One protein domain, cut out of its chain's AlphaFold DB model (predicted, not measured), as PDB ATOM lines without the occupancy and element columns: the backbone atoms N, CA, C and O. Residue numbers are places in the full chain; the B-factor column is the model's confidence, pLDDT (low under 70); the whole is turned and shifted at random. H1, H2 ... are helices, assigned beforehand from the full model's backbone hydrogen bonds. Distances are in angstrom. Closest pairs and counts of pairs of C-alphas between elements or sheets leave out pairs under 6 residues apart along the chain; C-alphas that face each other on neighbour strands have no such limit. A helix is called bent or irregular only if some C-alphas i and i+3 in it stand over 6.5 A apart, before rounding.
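Overview. This is residues 18 to 64 of the 203 residues of the protein "Inner membrane DNA-binding protein" of Citrobacter koseri (UniProt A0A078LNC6). A long helix, H2, and a shorter one, H1, make a loose, open U: H1 runs beside the first part of H2 in the opposite direction at a shallow tilt, and the two come closest near the link between them, at Leu 30 and Gln 41. H2 makes the longest axis, and its later part, residues 49 to 63, sticks out with Cys 64, while the bend of the U, residues 34 to 40, also stands free. The printed part has 47 residues with two named helices, H1 then H2, and no named strand; the class is all helix. The whole is loose, with a radius of gyration of the C-alphas of 13.4 A, and the C-alphas span 45 by 22 by 5 A.

Arrangement. H2, residues 38 to 63, is the longest helix, with 26 residues. H1, residues 18 to 31, is close to H2 but not clearly touching it, with 1 pair of C-alphas within 8 A. The closest C-alphas of the two are those of Leu 30 and Gln 41, 7.7 A apart. Their lines stand at a shallow tilt of 11 degrees, and they run opposite ways, with centres 13.9 A apart. In H1 every O i to N i+4 pair is within hydrogen-bond range; in H2 20 of 22 are.

Along the chain. H2 measures 37.1 A from C-alpha 38 at (-59.155, 25.393, 42.853) to C-alpha 63 at (-37.186, 33.923, 14.171). H1 measures 19.6 A and begins with C-alpha 18 at (-56.061, 28.684, 15.465). Neither helix is bent.

Size, cuts and confidence. The two C-alphas farthest apart are those of Glu 36 and Cys 64, 44.9 A. The printed part has no cut, and the link from H1 to H2, 6 residues, is short. The mean pLDDT of the printed part is 70.5; residues 18 to 19, 30 to 39, 56 and 58 to 64 are under 70.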
ATOM      1  N   TRP A  18     -55.344  29.832  14.907       62.44
ATOM      2  CA  TRP A  18     -56.061  28.684  15.465       62.44
ATOM      3  C   TRP A  18     -55.596  28.359  16.890       62.44
ATOM      4  O   TRP A  18     -56.410  28.011  17.737       62.44
ATOM      5  N   LEU A  19     -54.308  28.567  17.183       60.94
ATOM      6  CA  LEU A  19     -53.731  28.402  18.520       60.94
ATOM      7  C   LEU A  19     -54.325  29.391  19.525       60.94
ATOM      8  O   LEU A  19     -54.681  28.996  20.629       60.94
ATOM      9  N   ILE A  20     -54.505  30.652  19.126       74.19
ATOM     10  CA  ILE A  20     -55.150  31.678  19.958       74.19
ATOM     11  C   ILE A  20     -56.605  31.301  20.255       74.19
ATOM     12  O   ILE A  20     -57.042  31.402  21.398       74.19
ATOM     13  N   TRP A  21     -57.332  30.805  19.251       71.38
ATOM     14  CA  TRP A  21     -58.705  30.324  19.418       71.38
ATOM     15  C   TRP A  21     -58.804  29.071  20.296       71.38
ATOM     16  O   TRP A  21     -59.703  28.981  21.128       71.38
ATOM     17  N   LEU A  22     -57.866  28.131  20.165       75.94
ATOM     18  CA  LEU A  22     -57.810  26.913  20.976       75.94
ATOM     19  C   LEU A  22     -57.469  27.238  22.436       75.94
ATOM     20  O   LEU A  22     -58.103  26.706  23.340       75.94
ATOM     21  N   ILE A  23     -56.540  28.170  22.667       75.75
ATOM     22  CA  ILE A  23     -56.201  28.695  23.999       75.75
ATOM     23  C   ILE A  23     -57.421  29.353  24.645       75.75
ATOM     24  O   ILE A  23     -57.712  29.094  25.810       75.75
ATOM     25  N   TRP A  24     -58.159  30.168  23.889       78.19
ATOM     26  CA  TRP A  24     -59.385  30.807  24.371       78.19
ATOM     27  C   TRP A  24     -60.495  29.795  24.689       78.19
ATOM     28  O   TRP A  24     -61.134  29.899  25.733       78.19
ATOM     29  N   ALA A  25     -60.697  28.785  23.840       78.19
ATOM     30  CA  ALA A  25     -61.677  27.724  24.076       78.19
ATOM     31  C   ALA A  25     -61.305  26.841  25.280       78.19
ATOM     32  O   ALA A  25     -62.177  26.483  26.069       78.19
ATOM     33  N   LEU A  26     -60.016  26.532  25.459       76.06
ATOM     34  CA  LEU A  26     -59.494  25.794  26.612       76.06
ATOM     35  C   LEU A  26     -59.679  26.594  27.909       76.06
ATOM     36  O   LEU A  26     -60.131  26.040  28.903       76.06
ATOM     37  N   LEU A  27     -59.385  27.899  27.891       72.94
ATOM     38  CA  LEU A  27     -59.618  28.821  29.009       72.94
ATOM     39  C   LEU A  27     -61.096  28.868  29.414       72.94
ATOM     40  O   LEU A  27     -61.412  28.836  30.602       72.94
ATOM     41  N   LEU A  28     -61.998  28.899  28.431       71.69
ATOM     42  CA  LEU A  28     -63.439  28.897  28.665       71.69
ATOM     43  C   LEU A  28     -63.907  27.536  29.210       71.69
ATOM     44  O   LEU A  28     -64.639  27.493  30.195       71.69
ATOM     45  N   PHE A  29     -63.409  26.423  28.666       73.88
ATOM     46  CA  PHE A  29     -63.709  25.073  29.158       73.88
ATOM     47  C   PHE A  29     -63.212  24.843  30.596       73.88
ATOM     48  O   PHE A  29     -63.916  24.265  31.425       73.88
ATOM     49  N   LEU A  30     -62.026  25.362  30.924       64.56
ATOM     50  CA  LEU A  30     -61.488  25.374  32.284       64.56
ATOM     51  C   LEU A  30     -62.320  26.278  33.209       64.56
ATOM     52  O   LEU A  30     -62.479  25.970  34.386       64.56
ATOM     53  N   SER A  31     -62.922  27.352  32.695       64.25
ATOM     54  CA  SER A  31     -63.785  28.225  33.501       64.25
ATOM     55  C   SER A  31     -65.148  27.612  33.857       64.25
ATOM     56  O   SER A  31     -65.778  28.062  34.808       64.25
ATOM     57  N   THR A  32     -65.597  26.573  33.142       64.69
ATOM     58  CA  THR A  32     -66.898  25.916  33.379       64.69
ATOM     59  C   THR A  32     -66.874  24.770  34.390       64.69
ATOM     60  O   THR A  32     -67.936  24.275  34.758       64.69
ATOM     61  N   ILE A  33     -65.700  24.341  34.865       66.12
ATOM     62  CA  ILE A  33     -65.596  23.314  35.913       66.12
ATOM     63  C   ILE A  33     -65.499  24.037  37.258       66.12
ATOM     64  O   ILE A  33     -64.413  24.296  37.776       66.12
ATOM     65  N   SER A  34     -66.654  24.438  37.777       66.69
ATOM     66  CA  SER A  34     -66.790  25.040  39.101       66.69
ATOM     67  C   SER A  34     -66.726  23.991  40.216       66.69
ATOM     68  O   SER A  34     -67.287  22.906  40.075       66.69
ATOM     69  N   ASP A  35     -66.086  24.408  41.315       61.62
ATOM     70  CA  ASP A  35     -66.239  23.956  42.708       61.62
ATOM     71  C   ASP A  35     -65.994  22.456  42.953       61.62
ATOM     72  O   ASP A  35     -66.880  21.626  42.822       61.62
ATOM     73  N   GLU A  36     -64.768  21.995  43.226       61.88
ATOM     74  CA  GLU A  36     -64.117  22.111  44.548       61.88
ATOM     75  C   GLU A  36     -62.572  21.957  44.465       61.88
ATOM     76  O   GLU A  36     -61.898  21.618  45.435       61.88
ATOM     77  N   LEU A  37     -61.974  22.185  43.288       62.44
ATOM     78  CA  LEU A  37     -60.579  21.810  42.989       62.44
ATOM     79  C   LEU A  37     -59.703  22.988  42.519       62.44
ATOM     80  O   LEU A  37     -58.907  22.881  41.583       62.44
ATOM     81  N   TRP A  38     -59.842  24.134  43.189       63.06
ATOM     82  CA  TRP A  38     -59.155  25.393  42.853       63.06
ATOM     83  C   TRP A  38     -57.624  25.263  42.757       63.06
ATOM     84  O   TRP A  38     -56.988  25.870  41.895       63.06
ATOM     85  N   THR A  39     -57.017  24.427  43.604       67.94
ATOM     86  CA  THR A  39     -55.563  24.195  43.633       67.94
ATOM     87  C   THR A  39     -55.053  23.471  42.390       67.94
ATOM     88  O   THR A  39     -53.997  23.819  41.861       67.94
ATOM     89  N   ILE A  40     -55.813  22.496  41.887       73.44
ATOM     90  CA  ILE A  40     -55.451  21.734  40.687       73.44
ATOM     91  C   ILE A  40     -55.632  22.598  39.439       73.44
ATOM     92  O   ILE A  40     -54.801  22.540  38.533       73.44
ATOM     93  N   GLN A  41     -56.633  23.478  39.432       70.44
ATOM     94  CA  GLN A  41     -56.824  24.428  38.341       70.44
ATOM     95  C   GLN A  41     -55.686  25.454  38.258       70.44
ATOM     96  O   GLN A  41     -55.160  25.716  37.175       70.44
ATOM     97  N   ALA A  42     -55.247  25.980  39.406       76.31
ATOM     98  CA  ALA A  42     -54.095  26.874  39.478       76.31
ATOM     99  C   ALA A  42     -52.794  26.178  39.032       76.31
ATOM    100  O   ALA A  42     -51.997  26.770  38.304       76.31
ATOM    101  N   LEU A  43     -52.600  24.908  39.411       79.56
ATOM    102  CA  LEU A  43     -51.447  24.107  38.991       79.56
ATOM    103  C   LEU A  43     -51.456  23.852  37.478       79.56
ATOM    104  O   LEU A  43     -50.427  24.014  36.825       79.56
ATOM    105  N   LEU A  44     -52.610  23.504  36.905       77.25
ATOM    106  CA  LEU A  44     -52.760  23.287  35.467       77.25
ATOM    107  C   LEU A  44     -52.485  24.575  34.682       77.25
ATOM    108  O   LEU A  44     -51.796  24.541  33.662       77.25
ATOM    109  N   PHE A  45     -52.960  25.717  35.184       79.88
ATOM    110  CA  PHE A  45     -52.703  27.018  34.576       79.88
ATOM    111  C   PHE A  45     -51.220  27.405  34.637       79.88
ATOM    112  O   PHE A  45     -50.666  27.903  33.658       79.88
ATOM    113  N   LEU A  46     -50.554  27.119  35.760       81.62
ATOM    114  CA  LEU A  46     -49.121  27.348  35.931       81.62
ATOM    115  C   LEU A  46     -48.301  26.468  34.981       81.62
ATOM    116  O   LEU A  46     -47.397  26.965  34.312       81.62
ATOM    117  N   VAL A  47     -48.649  25.184  34.850       85.88
ATOM    118  CA  VAL A  47     -48.008  24.268  33.893       85.88
ATOM    119  C   VAL A  47     -48.239  24.735  32.456       85.88
ATOM    120  O   VAL A  47     -47.302  24.750  31.656       85.88
ATOM    121  N   PHE A  48     -49.452  25.186  32.130       82.19
ATOM    122  CA  PHE A  48     -49.773  25.729  30.813       82.19
ATOM    123  C   PHE A  48     -48.959  26.990  30.495       82.19
ATOM    124  O   PHE A  48     -48.367  27.088  29.422       82.19
ATOM    125  N   MET A  49     -48.848  27.918  31.450       80.00
ATOM    126  CA  MET A  49     -48.010  29.116  31.335       80.00
ATOM    127  C   MET A  49     -46.537  28.771  31.111       80.00
ATOM    128  O   MET A  49     -45.890  29.375  30.259       80.00
ATOM    129  N   VAL A  50     -46.007  27.769  31.817       83.75
ATOM    130  CA  VAL A  50     -44.625  27.305  31.631       83.75
ATOM    131  C   VAL A  50     -44.425  26.701  30.240       83.75
ATOM    132  O   VAL A  50     -43.438  27.020  29.581       83.75
ATOM    133  N   LEU A  51     -45.369  25.894  29.749       82.31
ATOM    134  CA  LEU A  51     -45.300  25.320  28.402       82.31
ATOM    135  C   LEU A  51     -45.391  26.390  27.308       82.31
ATOM    136  O   LEU A  51     -44.622  26.341  26.351       82.31
ATOM    137  N   VAL A  52     -46.265  27.388  27.469       79.81
ATOM    138  CA  VAL A  52     -46.346  28.546  26.565       79.81
ATOM    139  C   VAL A  52     -45.045  29.344  26.604       79.81
ATOM    140  O   VAL A  52     -44.524  29.689  25.550       79.81
ATOM    141  N   CYS A  53     -44.461  29.575  27.781       73.94
ATOM    142  CA  CYS A  53     -43.161  30.231  27.910       73.94
ATOM    143  C   CYS A  53     -42.045  29.449  27.209       73.94
ATOM    144  O   CYS A  53     -41.274  30.055  26.472       73.94
ATOM    145  N   ILE A  54     -41.973  28.123  27.371       81.19
ATOM    146  CA  ILE A  54     -40.992  27.266  26.680       81.19
ATOM    147  C   ILE A  54     -41.207  27.318  25.167       81.19
ATOM    148  O   ILE A  54     -40.245  27.447  24.414       81.19
ATOM    149  N   PHE A  55     -42.460  27.272  24.713       76.56
ATOM    150  CA  PHE A  55     -42.802  27.352  23.299       76.56
ATOM    151  C   PHE A  55     -42.436  28.718  22.700       76.56
ATOM    152  O   PHE A  55     -41.786  28.777  21.659       76.56
ATOM    153  N   LEU A  56     -42.749  29.823  23.386       66.56
ATOM    154  CA  LEU A  56     -42.335  31.177  23.003       66.56
ATOM    155  C   LEU A  56     -40.805  31.316  22.988       66.56
ATOM    156  O   LEU A  56     -40.245  31.922  22.074       66.56
ATOM    157  N   TYR A  57     -40.118  30.718  23.962       70.25
ATOM    158  CA  TYR A  57     -38.658  30.710  24.032       70.25
ATOM    159  C   TYR A  57     -38.036  29.887  22.892       70.25
ATOM    160  O   TYR A  57     -37.031  30.301  22.316       70.25
ATOM    161  N   GLY A  58     -38.663  28.768  22.517       66.38
ATOM    162  CA  GLY A  58     -38.274  27.926  21.386       66.38
ATOM    163  C   GLY A  58     -38.499  28.607  20.037       66.38
ATOM    164  O   GLY A  58     -37.610  28.600  19.188       66.38
ATOM    165  N   MET A  59     -39.636  29.288  19.857       63.78
ATOM    166  CA  MET A  59     -39.909  30.067  18.644       63.78
ATOM    167  C   MET A  59     -38.946  31.247  18.479       63.78
ATOM    168  O   MET A  59     -38.566  31.565  17.352       63.78
ATOM    169  N   ARG A  60     -38.492  31.871  19.578       58.62
ATOM    170  CA  ARG A  60     -37.524  32.982  19.532       58.62
ATOM    171  C   ARG A  60     -36.230  32.602  18.799       58.62
ATOM    172  O   ARG A  60     -35.645  33.451  18.132       58.62
ATOM    173  N   ASN A  61     -35.827  31.331  18.856       58.31
ATOM    174  CA  ASN A  61     -34.628  30.838  18.179       58.31
ATOM    175  C   ASN A  61     -34.834  30.615  16.664       58.31
ATOM    176  O   ASN A  61     -33.891  30.737  15.884       58.31
ATOM    177  N   THR A  62     -36.069  30.356  16.223       49.44
ATOM    178  CA  THR A  62     -36.411  30.183  14.797       49.44
ATOM    179  C   THR A  62     -36.529  31.529  14.070       49.44
ATOM    180  O   THR A  62     -36.174  31.635  12.896       49.44
ATOM    181  N   VAL A  63     -36.958  32.590  14.767       52.22
ATOM    182  CA  VAL A  63     -37.186  33.923  14.171       52.22
ATOM    183  C   VAL A  63     -35.877  34.667  13.870       52.22
ATOM    184  O   VAL A  63     -35.777  35.335  12.839       52.22
ATOM    185  N   CYS A  64     -34.828  34.504  14.685       47.97
ATOM    186  CA  CYS A  64     -33.535  35.154  14.423       47.97
ATOM    187  C   CYS A  64     -32.800  34.592  13.193       47.97
ATOM    188  O   CYS A  64     -31.944  35.281  12.642       47.97
TER     189      CYS A  64